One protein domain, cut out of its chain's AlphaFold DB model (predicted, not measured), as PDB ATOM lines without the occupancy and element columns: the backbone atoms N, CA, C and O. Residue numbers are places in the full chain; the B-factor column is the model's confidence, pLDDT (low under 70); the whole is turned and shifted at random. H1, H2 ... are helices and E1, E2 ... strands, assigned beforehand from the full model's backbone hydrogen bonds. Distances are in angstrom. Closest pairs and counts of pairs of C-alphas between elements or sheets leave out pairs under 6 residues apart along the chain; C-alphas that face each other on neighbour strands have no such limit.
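What this domain is: This is residues 8 to 76 of the 87 residues of the protein "Type II restriction endonuclease" of Helicobacter fennelliae (UniProt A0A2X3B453). A small head, in which helix H1 packs on a two-stranded hairpin of E1 and E2, is joined by a long looping link to a second helix, H2, which sticks out as a free arm at the far end. The printed part has 69 residues with two named strands and two named helices, in the order E1, E2, H1, H2; the sheet, E1 - E2, is antiparallel. The class is mixed, helices and strands. The whole is extended, with a radius of gyration of the C-alphas of 18.0 A, and spans 55 by 28 by 17 A.

Where its parts are: E1, residues 8 to 12, begins with C-alpha 8 at (138.729, 130.489, 175.862) and is 13.1 A long from first to last C-alpha. E2, residues 17 to 23, measures 12.8 A. H1, residues 27 to 41, measures 21.5 A. H2, residues 60 to 75, measures 22.5 A and ends with C-alpha 75 at (124.891, 86.143, 146.707).

How they stand to each other: E1 and E2 form a hairpin of antiparallel neighbours, with 142 degrees between their directions. N 11 and O 18 are 2.8 A apart, and N 9 and O 20 are 3.0 A apart, both within hydrogen-bond range. The closest C-alphas of E1 and H1 are those of Ile 11 and Ile 30, at 7.1 A. Those of E2 and H1 are Lys 18 and Cys 33, at 6.9 A. H2 is apart from E1, E2 and H1, with no C-alpha of theirs within 8 A of it. In H1 and H2 every O i to N i+4 pair is within hydrogen-bond range.

The domain as a whole: The two C-alphas farthest apart, those of Glu 8 and Ser 75, are 54.8 A apart. Residues 60 to 76, of which 60 to 75 belong to H2, stand free. The links E1 to E2 and E2 to H1 are tight, and the link H1 to H2, residues 42 to 59, is long. The printed part has no cut. The mean pLDDT of the printed part is 84.8, and residue 53 is under 70.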
ATOM      1  N   GLU A   8     137.918 130.007 176.979       85.38
ATOM      2  CA  GLU A   8     138.729 130.489 175.862       85.38
ATOM      3  C   GLU A   8     140.055 129.726 175.839       85.38
ATOM      4  O   GLU A   8     140.776 129.676 176.840       85.38
ATOM      5  N   LYS A   9     140.368 129.075 174.715       85.94
ATOM      6  CA  LYS A   9     141.632 128.351 174.551       85.94
ATOM      7  C   LYS A   9     142.079 128.309 173.102       85.94
ATOM      8  O   LYS A   9     141.276 128.269 172.172       85.94
ATOM      9  N   GLU A  10     143.390 128.246 172.934       85.44
ATOM     10  CA  GLU A  10     144.016 127.929 171.660       85.44
ATOM     11  C   GLU A  10     143.936 126.423 171.394       85.44
ATOM     12  O   GLU A  10     144.487 125.601 172.131       85.44
ATOM     13  N   ILE A  11     143.216 126.060 170.338       85.12
ATOM     14  CA  ILE A  11     143.062 124.686 169.871       85.12
ATOM     15  C   ILE A  11     143.942 124.497 168.643       85.12
ATOM     16  O   ILE A  11     143.962 125.328 167.739       85.12
ATOM     17  N   LYS A  12     144.673 123.386 168.601       84.12
ATOM     18  CA  LYS A  12     145.513 123.033 167.459       84.12
ATOM     19  C   LYS A  12     144.651 122.520 166.299       84.12
ATOM     20  O   LYS A  12     143.916 121.552 166.475       84.12
ATOM     21  N   GLY A  13     144.750 123.183 165.149       83.81
ATOM     22  CA  GLY A  13     144.226 122.743 163.857       83.81
ATOM     23  C   GLY A  13     145.227 121.862 163.100       83.81
ATOM     24  O   GLY A  13     146.094 121.224 163.704       83.81
ATOM     25  N   LEU A  14     145.113 121.826 161.770       84.81
ATOM     26  CA  LEU A  14     145.996 121.028 160.905       84.81
ATOM     27  C   LEU A  14     147.381 121.664 160.730       84.81
ATOM     28  O   LEU A  14     148.389 120.961 160.738       84.81
ATOM     29  N   PHE A  15     147.426 122.984 160.598       86.25
ATOM     30  CA  PHE A  15     148.603 123.787 160.289       86.25
ATOM     31  C   PHE A  15     148.889 124.838 161.370       86.25
ATOM     32  O   PHE A  15     150.053 125.149 161.617       86.25
ATOM     33  N   GLY A  16     147.857 125.351 162.049       86.38
ATOM     34  CA  GLY A  16     147.973 126.441 163.019       86.38
ATOM     35  C   GLY A  16     147.261 126.213 164.354       86.38
ATOM     36  O   GLY A  16     146.596 125.204 164.591       86.38
ATOM     37  N   LEU A  17     147.414 127.182 165.257       87.31
ATOM     38  CA  LEU A  17     146.613 127.303 166.475       87.31
ATOM     39  C   LEU A  17     145.455 128.265 166.202       87.31
ATOM     40  O   LEU A  17     145.657 129.351 165.663       87.31
ATOM     41  N   LYS A  18     144.243 127.873 166.591       84.31
ATOM     42  CA  LYS A  18     143.035 128.682 166.460       84.31
ATOM     43  C   LYS A  18     142.517 129.040 167.843       84.31
ATOM     44  O   LYS A  18     142.263 128.157 168.661       84.31
ATOM     45  N   ASN A  19     142.348 130.331 168.105       86.44
ATOM     46  CA  ASN A  19     141.745 130.791 169.349       86.44
ATOM     47  C   ASN A  19     140.218 130.591 169.284       86.44
ATOM     48  O   ASN A  19     139.549 131.117 168.389       86.44
ATOM     49  N   VAL A  20     139.683 129.793 170.211       85.69
ATOM     50  CA  VAL A  20     138.257 129.480 170.323       85.69
ATOM     51  C   VAL A  20     137.739 129.968 171.673       85.69
ATOM     52  O   VAL A  20     138.148 129.468 172.716       85.69
ATOM     53  N   LYS A  21     136.788 130.912 171.641       81.62
ATOM     54  CA  LYS A  21     136.196 131.545 172.838       81.62
ATOM     55  C   LYS A  21     135.301 130.623 173.666       81.62
ATOM     56  O   LYS A  21     135.233 130.765 174.877       81.62
ATOM     57  N   ASN A  22     134.623 129.687 173.006       80.94
ATOM     58  CA  ASN A  22     133.765 128.687 173.639       80.94
ATOM     59  C   ASN A  22     134.332 127.296 173.367       80.94
ATOM     60  O   ASN A  22     133.701 126.484 172.690       80.94
ATOM     61  N   ALA A  23     135.563 127.047 173.806       78.75
ATOM     62  CA  ALA A  23     136.148 125.728 173.681       78.75
ATOM     63  C   ALA A  23     135.460 124.765 174.653       78.75
ATOM     64  O   ALA A  23     135.282 125.066 175.830       78.75
ATOM     65  N   TYR A  24     135.099 123.593 174.142       80.75
ATOM     66  CA  TYR A  24     134.599 122.467 174.916       80.75
ATOM     67  C   TYR A  24     135.308 121.198 174.447       80.75
ATOM     68  O   TYR A  24     135.768 121.100 173.307       80.75
ATOM     69  N   ILE A  25     135.429 120.214 175.337       75.56
ATOM     70  CA  ILE A  25     136.124 118.954 175.051       75.56
ATOM     71  C   ILE A  25     135.217 118.080 174.177       75.56
ATOM     72  O   ILE A  25     134.506 117.203 174.662       75.56
ATOM     73  N   SER A  26     135.199 118.360 172.876       81.06
ATOM     74  CA  SER A  26     134.512 117.554 171.872       81.06
ATOM     75  C   SER A  26     135.391 117.370 170.654       81.06
ATOM     76  O   SER A  26     135.986 118.320 170.144       81.06
ATOM     77  N   TYR A  27     135.407 116.142 170.144       80.75
ATOM     78  CA  TYR A  27     136.081 115.809 168.894       80.75
ATOM     79  C   TYR A  27     135.552 116.635 167.718       80.75
ATOM     80  O   TYR A  27     136.332 117.023 166.856       80.75
ATOM     81  N   LYS A  28     134.263 116.996 167.746       84.56
ATOM     82  CA  LYS A  28     133.640 117.816 166.705       84.56
ATOM     83  C   LYS A  28     134.256 119.215 166.616       84.56
ATOM     84  O   LYS A  28     134.483 119.719 165.526       84.56
ATOM     85  N   LEU A  29     134.585 119.821 167.756       86.19
ATOM     86  CA  LEU A  29     135.202 121.147 167.780       86.19
ATOM     87  C   LEU A  29     136.612 121.126 167.171       86.19
ATOM     88  O   LEU A  29     137.003 122.040 166.446       86.19
ATOM     89  N   ILE A  30     137.378 120.073 167.468       85.75
ATOM     90  CA  ILE A  30     138.724 119.883 166.916       85.75
ATOM     91  C   ILE A  30     138.634 119.678 165.399       85.75
ATOM     92  O   ILE A  30     139.384 120.298 164.652       85.75
ATOM     93  N   GLU A  31     137.681 118.866 164.942       86.81
ATOM     94  CA  GLU A  31     137.416 118.638 163.521       86.81
ATOM     95  C   GLU A  31     137.057 119.937 162.784       86.81
ATOM     96  O   GLU A  31     137.660 120.246 161.758       86.81
ATOM     97  N   GLU A  32     136.166 120.758 163.342       87.50
ATOM     98  CA  GLU A  32     135.814 122.071 162.785       87.50
ATOM     99  C   GLU A  32     137.028 123.014 162.703       87.50
ATOM    100  O   GLU A  32     137.179 123.760 161.731       87.50
ATOM    101  N   CYS A  33     137.925 122.971 163.695       88.44
ATOM    102  CA  CYS A  33     139.177 123.729 163.657       88.44
ATOM    103  C   CYS A  33     140.090 123.244 162.527       88.44
ATOM    104  O   CYS A  33     140.602 124.075 161.780       88.44
ATOM    105  N   CYS A  34     140.247 121.929 162.360       88.06
ATOM    106  CA  CYS A  34     141.020 121.329 161.276       88.06
ATOM    107  C   CYS A  34     140.462 121.699 159.894       88.06
ATOM    108  O   CYS A  34     141.210 122.149 159.032       88.06
ATOM    109  N   VAL A  35     139.150 121.563 159.685       87.19
ATOM    110  CA  VAL A  35     138.505 121.884 158.401       87.19
ATOM    111  C   VAL A  35     138.666 123.364 158.058       87.19
ATOM    112  O   VAL A  35     139.015 123.697 156.926       87.19
ATOM    113  N   ALA A  36     138.452 124.255 159.027       86.88
ATOM    114  CA  ALA A  36     138.610 125.689 158.808       86.88
ATOM    115  C   ALA A  36     140.053 126.069 158.440       86.88
ATOM    116  O   ALA A  36     140.258 126.928 157.589       86.88
ATOM    117  N   ASP A  37     141.033 125.428 159.074       89.44
ATOM    118  CA  ASP A  37     142.455 125.650 158.810       89.44
ATOM    119  C   ASP A  37     142.841 125.174 157.400       89.44
ATOM    120  O   ASP A  37     143.474 125.898 156.636       89.44
ATOM    121  N   TYR A  38     142.343 124.003 156.993       87.56
ATOM    122  CA  TYR A  38     142.512 123.506 155.628       87.56
ATOM    123  C   TYR A  38     141.926 124.454 154.579       87.56
ATOM    124  O   TYR A  38     142.593 124.808 153.607       87.56
ATOM    125  N   LEU A  39     140.687 124.903 154.789       86.19
ATOM    126  CA  LEU A  39     140.013 125.822 153.873       86.19
ATOM    127  C   LEU A  39     140.729 127.171 153.768       86.19
ATOM    128  O   LEU A  39     140.734 127.764 152.691       86.19
ATOM    129  N   ALA A  40     141.341 127.653 154.851       87.38
ATOM    130  CA  ALA A  40     142.131 128.879 154.819       87.38
ATOM    131  C   ALA A  40     143.382 128.734 153.935       87.38
ATOM    132  O   ALA A  40     143.703 129.657 153.186       87.38
ATOM    133  N   CYS A  41     144.056 127.580 153.974       86.25
ATOM    134  CA  CYS A  41     145.226 127.306 153.135       86.25
ATOM    135  C   CYS A  41     144.870 127.081 151.657       86.25
ATOM    136  O   CYS A  41     145.559 127.583 150.775       86.25
ATOM    137  N   GLU A  42     143.781 126.366 151.377       84.81
ATOM    138  CA  GLU A  42     143.401 125.934 150.022       84.81
ATOM    139  C   GLU A  42     142.391 126.877 149.339       84.81
ATOM    140  O   GLU A  42     141.653 126.493 148.428       84.81
ATOM    141  N   ASN A  43     142.334 128.140 149.777       85.06
ATOM    142  CA  ASN A  43     141.480 129.186 149.205       85.06
ATOM    143  C   ASN A  43     139.983 128.800 149.149       85.06
ATOM    144  O   ASN A  43     139.300 128.987 148.139       85.06
ATOM    145  N   GLY A  44     139.482 128.211 150.235       81.56
ATOM    146  CA  GLY A  44     138.090 127.790 150.388       81.56
ATOM    147  C   GLY A  44     137.719 126.522 149.619       81.56
ATOM    148  O   GLY A  44     136.535 126.192 149.535       81.56
ATOM    149  N   LYS A  45     138.691 125.804 149.045       81.56
ATOM    150  CA  LYS A  45     138.441 124.548 148.337       81.56
ATOM    151  C   LYS A  45     138.663 123.359 149.259       81.56
ATOM    152  O   LYS A  45     139.675 123.251 149.941       81.56
ATOM    153  N   HIS A  46     137.706 122.442 149.253       80.75
ATOM    154  CA  HIS A  46     137.893 121.116 149.830       80.75
ATOM    155  C   HIS A  46     138.706 120.237 148.863       80.75
ATOM    156  O   HIS A  46     138.667 120.485 147.655       80.75
ATOM    157  N   PRO A  47     139.383 119.179 149.351       80.94
ATOM    158  CA  PRO A  47     140.099 118.260 148.474       80.94
ATOM    159  C   PRO A  47     139.144 117.618 147.461       80.94
ATOM    160  O   PRO A  47     138.019 117.277 147.822       80.94
ATOM    161  N   ASP A  48     139.595 117.372 146.230       78.38
ATOM    162  CA  ASP A  48     138.753 116.792 145.166       78.38
ATOM    163  C   ASP A  48     138.178 115.415 145.523       78.38
ATOM    164  O   ASP A  48     137.082 115.056 145.095       78.38
ATOM    165  N   TRP A  49     138.896 114.649 146.347       77.31
ATOM    166  CA  TRP A  49     138.441 113.347 146.833       77.31
ATOM    167  C   TRP A  49     137.338 113.454 147.897       77.31
ATOM    168  O   TRP A  49     136.629 112.474 148.132       77.31
ATOM    169  N   ASN A  50     137.155 114.619 148.531       79.00
ATOM    170  CA  ASN A  50     136.169 114.833 149.590       79.00
ATOM    171  C   ASN A  50     134.772 115.135 149.018       79.00
ATOM    172  O   ASN A  50     134.165 116.172 149.281       79.00
ATOM    173  N   VAL A  51     134.269 114.223 148.189       76.19
ATOM    174  CA  VAL A  51     132.974 114.359 147.506       76.19
ATOM    175  C   VAL A  51     131.787 114.368 148.476       76.19
ATOM    176  O   VAL A  51     130.796 115.043 148.207       76.19
ATOM    177  N   GLN A  52     131.913 113.691 149.623       72.25
ATOM    178  CA  GLN A  52     130.860 113.580 150.634       72.25
ATOM    179  C   GLN A  52     130.572 114.923 151.318       72.25
ATOM    180  O   GLN A  52     129.431 115.378 151.307       72.25
ATOM    181  N   GLU A  53     131.598 115.587 151.857       69.56
ATOM    182  CA  GLU A  53     131.427 116.877 152.546       69.56
ATOM    183  C   GLU A  53     131.127 118.026 151.568       69.56
ATOM    184  O   GLU A  53     130.579 119.053 151.952       69.56
ATOM    185  N   GLN A  54     131.437 117.849 150.277       70.25
ATOM    186  CA  GLN A  54     131.090 118.803 149.218       70.25
ATOM    187  C   GLN A  54     129.638 118.678 148.724       70.25
ATOM    188  O   GLN A  54     129.226 119.459 147.865       70.25
ATOM    189  N   GLY A  55     128.876 117.679 149.190       75.50
ATOM    190  CA  GLY A  55     127.539 117.379 148.666       75.50
ATOM    191  C   GLY A  55     127.544 116.965 147.188       75.50
ATOM    192  O   GLY A  55     126.522 117.075 146.509       75.50
ATOM    193  N   LYS A  56     128.699 116.527 146.671       80.94
ATOM    194  CA  LYS A  56     128.851 116.054 145.296       80.94
ATOM    195  C   LYS A  56     128.477 114.586 145.207       80.94
ATOM    196  O   LYS A  56     128.603 113.816 146.157       80.94
ATOM    197  N   ASP A  57     128.036 114.196 144.021       81.38
ATOM    198  CA  ASP A  57     127.728 112.805 143.757       81.38
ATOM    199  C   ASP A  57     129.009 111.959 143.687       81.38
ATOM    200  O   ASP A  57     130.054 112.419 143.217       81.38
ATOM    201  N   TRP A  58     128.933 110.712 144.154       82.44
ATOM    202  CA  TRP A  58     130.082 109.810 144.113       82.44
ATOM    203  C   TRP A  58     130.487 109.520 142.660       82.44
ATOM    204  O   TRP A  58     129.609 109.260 141.828       82.44
ATOM    205  N   PRO A  59     131.796 109.470 142.349       87.31
ATOM    206  CA  PRO A  59     132.282 109.032 141.048       87.31
ATOM    207  C   PRO A  59     131.677 107.688 140.625       87.31
ATOM    208  O   PRO A  59     131.540 106.765 141.435       87.31
ATOM    209  N   LEU A  60     131.348 107.565 139.336       88.44
ATOM    210  CA  LEU A  60     130.632 106.407 138.789       88.44
ATOM    211  C   LEU A  60     131.364 105.083 139.057       88.44
ATOM    212  O   LEU A  60     130.743 104.073 139.381       88.44
ATOM    213  N   GLU A  61     132.695 105.099 138.991       89.62
ATOM    214  CA  GLU A  61     133.539 103.934 139.268       89.62
ATOM    215  C   GLU A  61     133.353 103.397 140.690       89.62
ATOM    216  O   GLU A  61     133.279 102.185 140.897       89.62
ATOM    217  N   ILE A  62     133.246 104.295 141.672       87.69
ATOM    218  CA  ILE A  62     133.049 103.935 143.079       87.69
ATOM    219  C   ILE A  62     131.654 103.342 143.262       87.69
ATOM    220  O   ILE A  62     131.510 102.305 143.908       87.69
ATOM    221  N   LYS A  63     130.635 103.949 142.643       89.81
ATOM    222  CA  LYS A  63     129.258 103.435 142.680       89.81
ATOM    223  C   LYS A  63     129.158 102.029 142.097       89.81
ATOM    224  O   LYS A  63     128.538 101.161 142.707       89.81
ATOM    225  N   ASN A  64     129.808 101.796 140.961       93.69
ATOM    226  CA  ASN A  64     129.819 100.495 140.299       93.69
ATOM    227  C   ASN A  64     130.515  99.436 141.164       93.69
ATOM    228  O   ASN A  64     129.927  98.391 141.436       93.69
ATOM    229  N   LYS A  65     131.710  99.735 141.693       93.62
ATOM    230  CA  LYS A  65     132.421  98.833 142.617       93.62
ATOM    231  C   LYS A  65     131.612  98.541 143.880       93.62
ATOM    232  O   LYS A  65     131.561  97.401 144.336       93.62
ATOM    233  N   HIS A  66     130.947  99.550 144.443       92.44
ATOM    234  CA  HIS A  66     130.075  99.361 145.597       92.44
ATOM    235  C   HIS A  66     128.898  98.431 145.263       92.44
ATOM    236  O   HIS A  66     128.618  97.500 146.018       92.44
ATOM    237  N   ALA A  67     128.246  98.631 144.115       92.81
ATOM    238  CA  ALA A  67     127.163  97.767 143.651       92.81
ATOM    239  C   ALA A  67     127.628  96.312 143.447       92.81
ATOM    240  O   ALA A  67     126.929  95.381 143.848       92.81
ATOM    241  N   GLU A  68     128.825  96.100 142.893       94.44
ATOM    242  CA  GLU A  68     129.435  94.771 142.754       94.44
ATOM    243  C   GLU A  68     129.680  94.102 144.111       94.44
ATOM    244  O   GLU A  68     129.287  92.951 144.318       94.44
ATOM    245  N   ILE A  69     130.274  94.824 145.066       94.25
ATOM    246  CA  ILE A  69     130.503  94.325 146.430       94.25
ATOM    247  C   ILE A  69     129.174  93.954 147.092       94.25
ATOM    248  O   ILE A  69     129.063  92.895 147.715       94.25
ATOM    249  N   GLN A  70     128.151  94.790 146.933       92.12
ATOM    250  CA  GLN A  70     126.834  94.564 147.516       92.12
ATOM    251  C   GLN A  70     126.149  93.337 146.904       92.12
ATOM    252  O   GLN A  70     125.610  92.505 147.635       92.12
ATOM    253  N   LYS A  71     126.250  93.164 145.580       92.62
ATOM    254  CA  LYS A  71     125.765  91.972 144.873       92.62
ATOM    255  C   LYS A  71     126.477  90.709 145.359       92.62
ATOM    256  O   LYS A  71     125.817  89.713 145.649       92.62
ATOM    257  N   ASN A  72     127.798  90.764 145.521       90.75
ATOM    258  CA  ASN A  72     128.599  89.655 146.043       90.75
ATOM    259  C   ASN A  72     128.245  89.319 147.497       90.75
ATOM    260  O   ASN A  72     128.189  88.152 147.875       90.75
ATOM    261  N   ALA A  73     127.974  90.326 148.328       87.19
ATOM    262  CA  ALA A  73     127.553  90.122 149.710       87.19
ATOM    263  C   ALA A  73     126.172  89.452 149.803       87.19
ATOM    264  O   ALA A  73     125.966  88.608 150.676       87.19
ATOM    265  N   GLN A  74     125.248  89.805 148.905       86.19
ATOM    266  CA  GLN A  74     123.911  89.209 148.830       86.19
ATOM    267  C   GLN A  74     123.934  87.771 148.300       86.19
ATOM    268  O   GLN A  74     123.207  86.924 148.812       86.19
ATOM    269  N   SER A  75     124.771  87.482 147.299       86.06
ATOM    270  CA  SER A  75     124.891  86.143 146.707       86.06
ATOM    271  C   SER A  75     125.753  85.186 147.536       86.06
ATOM    272  O   SER A  75     125.731  83.973 147.309       86.06
ATOM    273  N   ARG A  76     126.506  85.697 148.519       83.31
ATOM    274  CA  ARG A  76     127.361  84.879 149.380       83.31
ATOM    275  C   ARG A  76     126.526  83.918 150.227       83.31
ATOM    276  O   ARG A  76     125.791  84.332 151.125       83.31
TER     277      ARG A  76